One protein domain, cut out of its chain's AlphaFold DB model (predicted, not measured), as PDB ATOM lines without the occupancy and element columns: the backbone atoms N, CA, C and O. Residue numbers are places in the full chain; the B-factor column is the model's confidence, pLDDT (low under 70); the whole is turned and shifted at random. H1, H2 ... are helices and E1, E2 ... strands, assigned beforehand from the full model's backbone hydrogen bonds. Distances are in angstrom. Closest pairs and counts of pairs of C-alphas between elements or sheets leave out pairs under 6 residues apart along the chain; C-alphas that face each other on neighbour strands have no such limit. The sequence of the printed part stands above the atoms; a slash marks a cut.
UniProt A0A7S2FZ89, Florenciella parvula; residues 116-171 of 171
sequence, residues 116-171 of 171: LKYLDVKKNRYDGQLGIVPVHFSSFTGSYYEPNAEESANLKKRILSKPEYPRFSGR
ATOM      1  N   LEU A 116     148.102 290.459 169.206       86.81
ATOM      2  CA  LEU A 116     149.165 290.910 170.088       86.81
ATOM      3  C   LEU A 116     149.494 289.834 171.116       86.81
ATOM      4  O   LEU A 116     148.611 289.265 171.764       86.81
ATOM      5  N   LYS A 117     150.795 289.610 171.310       91.94
ATOM      6  CA  LYS A 117     151.328 288.809 172.410       91.94
ATOM      7  C   LYS A 117     151.857 289.721 173.506       91.94
ATOM      8  O   LYS A 117     152.418 290.783 173.241       91.94
ATOM      9  N   TYR A 118     151.673 289.306 174.748       93.81
ATOM     10  CA  TYR A 118     152.124 290.066 175.906       93.81
ATOM     11  C   TYR A 118     152.337 289.154 177.110       93.81
ATOM     12  O   TYR A 118     151.695 288.114 177.246       93.81
ATOM     13  N   LEU A 119     153.247 289.559 177.987       94.88
ATOM     14  CA  LEU A 119     153.459 288.965 179.296       94.88
ATOM     15  C   LEU A 119     152.523 289.642 180.301       94.88
ATOM     16  O   LEU A 119     152.553 290.862 180.438       94.88
ATOM     17  N   ASP A 120     151.695 288.868 180.990       93.88
ATOM     18  CA  ASP A 120     150.762 289.327 182.020       93.88
ATOM     19  C   ASP A 120     151.267 288.867 183.398       93.88
ATOM     20  O   ASP A 120     151.343 287.665 183.678       93.88
ATOM     21  N   VAL A 121     151.650 289.823 184.245       94.81
ATOM     22  CA  VAL A 121     152.083 289.580 185.624       94.81
ATOM     23  C   VAL A 121     150.835 289.443 186.490       94.81
ATOM     24  O   VAL A 121     150.211 290.434 186.866       94.81
ATOM     25  N   LYS A 122     150.465 288.201 186.812       93.44
ATOM     26  CA  LYS A 122     149.264 287.877 187.600       93.44
ATOM     27  C   LYS A 122     149.511 287.811 189.099       93.44
ATOM     28  O   LYS A 122     148.563 287.903 189.876       93.44
ATOM     29  N   LYS A 123     150.760 287.599 189.503       94.75
ATOM     30  CA  LYS A 123     151.171 287.559 190.905       94.75
ATOM     31  C   LYS A 123     152.605 288.035 191.020       94.75
ATOM     32  O   LYS A 123     153.447 287.618 190.232       94.75
ATOM     33  N   ASN A 124     152.857 288.848 192.032       95.69
ATOM     34  CA  ASN A 124     154.176 289.289 192.444       95.69
ATOM     35  C   ASN A 124     154.137 289.499 193.963       95.69
ATOM     36  O   ASN A 124     153.482 290.416 194.450       95.69
ATOM     37  N   ARG A 125     154.775 288.605 194.721       94.06
ATOM     38  CA  ARG A 125     154.756 288.630 196.189       94.06
ATOM     39  C   ARG A 125     155.723 289.655 196.785       94.06
ATOM     40  O   ARG A 125     155.565 289.994 197.952       94.06
ATOM     41  N   TYR A 126     156.703 290.123 196.015       93.50
ATOM     42  CA  TYR A 126     157.740 291.022 196.514       93.50
ATOM     43  C   TYR A 126     157.168 292.400 196.873       93.50
ATOM     44  O   TYR A 126     157.308 292.845 198.008       93.50
ATOM     45  N   ASP A 127     156.469 293.041 195.935       94.69
ATOM     46  CA  ASP A 127     155.900 294.385 196.118       94.69
ATOM     47  C   ASP A 127     154.433 294.510 195.662       94.69
ATOM     48  O   ASP A 127     153.837 295.582 195.757       94.69
ATOM     49  N   GLY A 128     153.831 293.423 195.170       93.56
ATOM     50  CA  GLY A 128     152.449 293.416 194.695       93.56
ATOM     51  C   GLY A 128     152.236 294.050 193.321       93.56
ATOM     52  O   GLY A 128     151.096 294.064 192.855       93.56
ATOM     53  N   GLN A 129     153.277 294.560 192.649       93.75
ATOM     54  CA  GLN A 129     153.109 295.196 191.345       93.75
ATOM     55  C   GLN A 129     152.706 294.174 190.283       93.75
ATOM     56  O   GLN A 129     153.401 293.185 190.037       93.75
ATOM     57  N   LEU A 130     151.577 294.453 189.636       93.38
ATOM     58  CA  LEU A 130     151.049 293.707 188.501       93.38
ATOM     59  C   LEU A 130     151.144 294.568 187.243       93.38
ATOM     60  O   LEU A 130     151.214 295.796 187.314       93.38
ATOM     61  N   GLY A 131     151.102 293.939 186.075       92.06
ATOM     62  CA  GLY A 131     151.220 294.680 184.832       92.06
ATOM     63  C   GLY A 131     151.285 293.805 183.601       92.06
ATOM     64  O   GLY A 131     151.258 292.579 183.670       92.06
ATOM     65  N   ILE A 132     151.370 294.480 182.460       92.94
ATOM     66  CA  ILE A 132     151.439 293.854 181.147       92.94
ATOM     67  C   ILE A 132     152.658 294.392 180.417       92.94
ATOM     68  O   ILE A 132     152.887 295.604 180.407       92.94
ATOM     69  N   VAL A 133     153.392 293.499 179.765       94.38
ATOM     70  CA  VAL A 133     154.526 293.829 178.904       94.38
ATOM     71  C   VAL A 133     154.242 293.292 177.498       94.38
ATOM     72  O   VAL A 133     154.253 292.076 177.305       94.38
ATOM     73  N   PRO A 134     153.936 294.155 176.512       95.38
ATOM     74  CA  PRO A 134     153.805 293.746 175.117       95.38
ATOM     75  C   PRO A 134     155.101 293.120 174.605       95.38
ATOM     76  O   PRO A 134     156.184 293.616 174.908       95.38
ATOM     77  N   VAL A 135     154.996 292.053 173.816       95.50
ATOM     78  CA  VAL A 135     156.160 291.394 173.214       95.50
ATOM     79  C   VAL A 135     155.930 291.116 171.737       95.50
ATOM     80  O   VAL A 135     154.862 290.666 171.325       95.50
ATOM     81  N   HIS A 136     156.962 291.345 170.932       93.31
ATOM     82  CA  HIS A 136     156.985 291.000 169.515       93.31
ATOM     83  C   HIS A 136     157.856 289.776 169.290       93.31
ATOM     84  O   HIS A 136     158.904 289.631 169.913       93.31
ATOM     85  N   PHE A 137     157.427 288.895 168.387       92.56
ATOM     86  CA  PHE A 137     158.242 287.771 167.949       92.56
ATOM     87  C   PHE A 137     159.013 288.156 166.687       92.56
ATOM     88  O   PHE A 137     158.417 288.511 165.671       92.56
ATOM     89  N   SER A 138     160.335 288.063 166.745       93.75
ATOM     90  CA  SER A 138     161.199 288.189 165.577       93.75
ATOM     91  C   SER A 138     161.424 286.804 164.981       93.75
ATOM     92  O   SER A 138     162.139 285.983 165.554       93.75
ATOM     93  N   SER A 139     160.846 286.536 163.810       93.56
ATOM     94  CA  SER A 139     161.089 285.285 163.077       93.56
ATOM     95  C   SER A 139     162.529 285.166 162.574       93.56
ATOM     96  O   SER A 139     163.012 284.056 162.377       93.56
ATOM     97  N   PHE A 140     163.225 286.294 162.405       95.00
ATOM     98  CA  PHE A 140     164.627 286.324 161.999       95.00
ATOM     99  C   PHE A 140     165.560 285.810 163.103       95.00
ATOM    100  O   PHE A 140     166.472 285.040 162.829       95.00
ATOM    101  N   THR A 141     165.322 286.214 164.355       95.12
ATOM    102  CA  THR A 141     166.155 285.812 165.506       95.12
ATOM    103  C   THR A 141     165.578 284.638 166.291       95.12
ATOM    104  O   THR A 141     166.268 284.070 167.131       95.12
ATOM    105  N   GLY A 142     164.313 284.284 166.055       94.50
ATOM    106  CA  GLY A 142     163.600 283.259 166.815       94.50
ATOM    107  C   GLY A 142     163.303 283.662 168.263       94.50
ATOM    108  O   GLY A 142     163.128 282.789 169.108       94.50
ATOM    109  N   SER A 143     163.263 284.962 168.574       94.25
ATOM    110  CA  SER A 143     163.158 285.470 169.948       94.25
ATOM    111  C   SER A 143     162.027 286.479 170.125       94.25
ATOM    112  O   SER A 143     161.626 287.173 169.188       94.25
ATOM    113  N   TYR A 144     161.535 286.581 171.361       94.31
ATOM    114  CA  TYR A 144     160.659 287.671 171.776       94.31
ATOM    115  C   TYR A 144     161.477 288.890 172.210       94.31
ATOM    116  O   TYR A 144     162.558 288.735 172.778       94.31
ATOM    117  N   TYR A 145     160.956 290.089 171.965       94.38
ATOM    118  CA  TYR A 145     161.527 291.346 172.450       94.38
ATOM    119  C   TYR A 145     160.419 292.319 172.869       94.38
ATOM    120  O   TYR A 145     159.309 292.264 172.333       94.38
ATOM    121  N   GLU A 146     160.713 293.199 173.830       94.44
ATOM    122  CA  GLU A 146     159.825 294.321 174.148       94.44
ATOM    123  C   GLU A 146     159.982 295.403 173.064       94.44
ATOM    124  O   GLU A 146     161.116 295.758 172.723       94.44
ATOM    125  N   PRO A 147     158.880 295.928 172.502       93.75
ATOM    126  CA  PRO A 147     158.917 297.089 171.617       93.75
ATOM    127  C   PRO A 147     159.542 298.320 172.289       93.75
ATOM    128  O   PRO A 147     159.711 298.375 173.508       93.75
ATOM    129  N   ASN A 148     159.847 299.356 171.505       95.88
ATOM    130  CA  ASN A 148     160.334 300.618 172.072       95.88
ATOM    131  C   ASN A 148     159.303 301.230 173.049       95.88
ATOM    132  O   ASN A 148     158.120 300.895 173.021       95.88
ATOM    133  N   ALA A 149     159.743 302.149 173.913       93.81
ATOM    134  CA  ALA A 149     158.912 302.668 175.003       93.81
ATOM    135  C   ALA A 149     157.590 303.314 174.536       93.81
ATOM    136  O   ALA A 149     156.560 303.134 175.189       93.81
ATOM    137  N   GLU A 150     157.601 304.040 173.415       95.50
ATOM    138  CA  GLU A 150     156.406 304.689 172.862       95.50
ATOM    139  C   GLU A 150     155.397 303.650 172.357       95.50
ATOM    140  O   GLU A 150     154.215 303.679 172.711       95.50
ATOM    141  N   GLU A 151     155.876 302.679 171.584       94.31
ATOM    142  CA  GLU A 151     155.071 301.582 171.064       94.31
ATOM    143  C   GLU A 151     154.537 300.693 172.194       94.31
ATOM    144  O   GLU A 151     153.337 300.415 172.246       94.31
ATOM    145  N   SER A 152     155.386 300.331 173.161       93.31
ATOM    146  CA  SER A 152     155.018 299.581 174.367       93.31
ATOM    147  C   SER A 152     153.900 300.300 175.136       93.31
ATOM    148  O   SER A 152     152.898 299.679 175.499       93.31
ATOM    149  N   ALA A 153     153.978 301.625 175.310       92.81
ATOM    150  CA  ALA A 153     152.923 302.403 175.963       92.81
ATOM    151  C   ALA A 153     151.597 302.397 175.180       92.81
ATOM    152  O   ALA A 153     150.524 302.252 175.777       92.81
ATOM    153  N   ASN A 154     151.650 302.523 173.853       93.19
ATOM    154  CA  ASN A 154     150.462 302.492 172.998       93.19
ATOM    155  C   ASN A 154     149.795 301.109 172.991       93.19
ATOM    156  O   ASN A 154     148.574 301.005 173.141       93.19
ATOM    157  N   LEU A 155     150.589 300.041 172.906       92.56
ATOM    158  CA  LEU A 155     150.106 298.663 172.971       92.56
ATOM    159  C   LEU A 155     149.508 298.341 174.343       92.56
ATOM    160  O   LEU A 155     148.420 297.772 174.402       92.56
ATOM    161  N   LYS A 156     150.137 298.778 175.444       91.31
ATOM    162  CA  LYS A 156     149.568 298.642 176.799       91.31
ATOM    163  C   LYS A 156     148.190 299.299 176.892       91.31
ATOM    164  O   LYS A 156     147.254 298.659 177.363       91.31
ATOM    165  N   LYS A 157     148.027 300.532 176.394       90.62
ATOM    166  CA  LYS A 157     146.717 301.215 176.365       90.62
ATOM    167  C   LYS A 157     145.685 300.431 175.559       90.62
ATOM    168  O   LYS A 157     144.558 300.262 176.015       90.62
ATOM    169  N   ARG A 158     146.074 299.922 174.386       90.00
ATOM    170  CA  ARG A 158     145.198 299.121 173.522       90.00
ATOM    171  C   ARG A 158     144.752 297.832 174.211       90.00
ATOM    172  O   ARG A 158     143.558 297.547 174.216       90.00
ATOM    173  N   ILE A 159     145.671 297.102 174.842       88.00
ATOM    174  CA  ILE A 159     145.363 295.872 175.586       88.00
ATOM    175  C   ILE A 159     144.423 296.187 176.759       88.00
ATOM    176  O   ILE A 159     143.363 295.578 176.875       88.00
ATOM    177  N   LEU A 160     144.757 297.191 177.575       86.12
ATOM    178  CA  LEU A 160     143.986 297.568 178.765       86.12
ATOM    179  C   LEU A 160     142.618 298.194 178.456       86.12
ATOM    180  O   LEU A 160     141.747 298.202 179.320       86.12
ATOM    181  N   SER A 161     142.407 298.720 177.245       86.31
ATOM    182  CA  SER A 161     141.102 299.244 176.819       86.31
ATOM    183  C   SER A 161     140.065 298.158 176.516       86.31
ATOM    184  O   SER A 161     138.878 298.468 176.390       86.31
ATOM    185  N   LYS A 162     140.488 296.892 176.390       81.00
ATOM    186  CA  LYS A 162     139.581 295.784 176.085       81.00
ATOM    187  C   LYS A 162     138.669 295.479 177.282       81.00
ATOM    188  O   LYS A 162     139.119 295.547 178.423       81.00
ATOM    189  N   PRO A 163     137.405 295.086 177.042       74.62
ATOM    190  CA  PRO A 163     136.418 294.849 178.102       74.62
ATOM    191  C   PRO A 163     136.814 293.734 179.085       74.62
ATOM    192  O   PRO A 163     136.338 293.712 180.214       74.62
ATOM    193  N   GLU A 164     137.707 292.837 178.671       72.88
ATOM    194  CA  GLU A 164     138.271 291.744 179.475       72.88
ATOM    195  C   GLU A 164     139.256 292.211 180.562       72.88
ATOM    196  O   GLU A 164     139.680 291.421 181.414       72.88
ATOM    197  N   TYR A 165     139.675 293.478 180.528       70.94
ATOM    198  CA  TYR A 165     140.506 294.079 181.562       70.94
ATOM    199  C   TYR A 165     139.625 294.881 182.517       70.94
ATOM    200  O   TYR A 165     138.851 295.729 182.065       70.94
ATOM    201  N   PRO A 166     139.725 294.649 183.842       60.06
ATOM    202  CA  PRO A 166     139.027 295.495 184.793       60.06
ATOM    203  C   PRO A 166     139.489 296.932 184.562       60.06
ATOM    204  O   PRO A 166     140.689 297.221 184.590       60.06
ATOM    205  N   ARG A 167     138.539 297.837 184.304       56.44
ATOM    206  CA  ARG A 167     138.854 299.265 184.280       56.44
ATOM    207  C   ARG A 167     139.401 299.588 185.660       56.44
ATOM    208  O   ARG A 167     138.707 299.348 186.647       56.44
ATOM    209  N   PHE A 168     140.625 300.098 185.733       48.22
ATOM    210  CA  PHE A 168     141.137 300.679 186.966       48.22
ATOM    211  C   PHE A 168     140.190 301.821 187.356       48.22
ATOM    212  O   PHE A 168     140.285 302.929 186.833       48.22
ATOM    213  N   SER A 169     139.231 301.547 188.242       39.75
ATOM    214  CA  SER A 169     138.590 302.585 189.029       39.75
ATOM    215  C   SER A 169     139.613 302.966 190.087       39.75
ATOM    216  O   SER A 169     139.778 302.272 191.088       39.75
ATOM    217  N   GLY A 170     140.376 304.022 189.807       38.00
ATOM    218  CA  GLY A 170     141.264 304.608 190.801       38.00
ATOM    219  C   GLY A 170     140.488 304.838 192.097       38.00
ATOM    220  O   GLY A 170     139.419 305.451 192.082       38.00
ATOM    221  N   ARG A 171     141.003 304.285 193.192       32.12
ATOM    222  CA  ARG A 171     140.819 304.862 194.519       32.12
ATOM    223  C   ARG A 171     142.092 305.606 194.861       32.12
ATOM    224  O   ARG A 171     143.166 305.056 194.535       32.12
TER     225      ARG A 171
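Overview. This is residues 116 to 171 of the 171 residues of a protein of Florenciella parvula (UniProt A0A7S2FZ89). A long, twisted hairpin of two strands, E1 and E2, is extended at the far end of E2 by the short strand E3, and one helix, H1, packs across E2. After H1, residues 161 to 167 stick out from this loose body. The printed part has 56 residues with three named strands and one named helix, in the order E1, E2, E3, H1 along the chain; the sheet runs E1, E2, E3 and is antiparallel throughout. The class is mixed, helices and strands. The whole is loose, with a radius of gyration of the C-alphas of 13.1 A, and elongated, spanning 44 by 26 by 20 A.

Arrangement. Begin with the inner strand E2, residues 131 to 138, and look beside it for the edge strand E1, residues 117 to 124. They form an antiparallel hairpin at 146 degrees; the C-alphas of Tyr 118 and Pro 134 face each other at 4.1 A, and N 119 and O 133 are within hydrogen-bond range at 2.8 A. The other edge strand, E3, residues 143 to 145, forms a second antiparallel hairpin with E2 at 135 degrees, with N 136 and O 145 at 2.9 A. The three make a meander, each strand the antiparallel neighbour of the one before. The pairing is staggered: E2 pairs with E1 over residues 131 to 135 and with E3 over 136 to 138. E1 and E3 are apart. H1, residues 149 to 160, is on the sheet at a height of 8.1 A, giving two layers, a helix on one face of a sheet. It lies over E2 and runs across the strands, at 64 degrees to E2 on the local plane. Its closest C-alphas to E2 are those of Ser 152 and Pro 134, 6.0 A apart. E1 and H1 are near each other, with 5 pairs of C-alphas within 10 A. In H1 every O i to N i+4 pair is within hydrogen-bond range.

Along the chain. Find C-alpha 131 at (151.220, 294.680, 184.832); from there E2 runs 22.6 A to C-alpha 138. E1 starts at C-alpha 117, at (151.328, 288.809, 172.410), and covers 20.2 A to C-alpha 124. E3 covers 6.6 A from C-alpha 143 to C-alpha 145. H1 runs 16.2 A from C-alpha 149 to C-alpha 160, at (143.986, 297.568, 178.765).

Size, cuts and confidence. The two C-alphas farthest apart, those of Phe 140 and Arg 171, are 44.4 A from each other. The sheet is only just strongly twisted, its C-alphas lying up to 4.2 A off its best plane. The links E2 to E3 and E3 to H1 are tight, and E1 to E2 is short. The printed part has no cut and ends at Arg 171, the chain's last residue. The mean pLDDT of the printed part is 86.8; look at residues 166 to 171 for the values under 70.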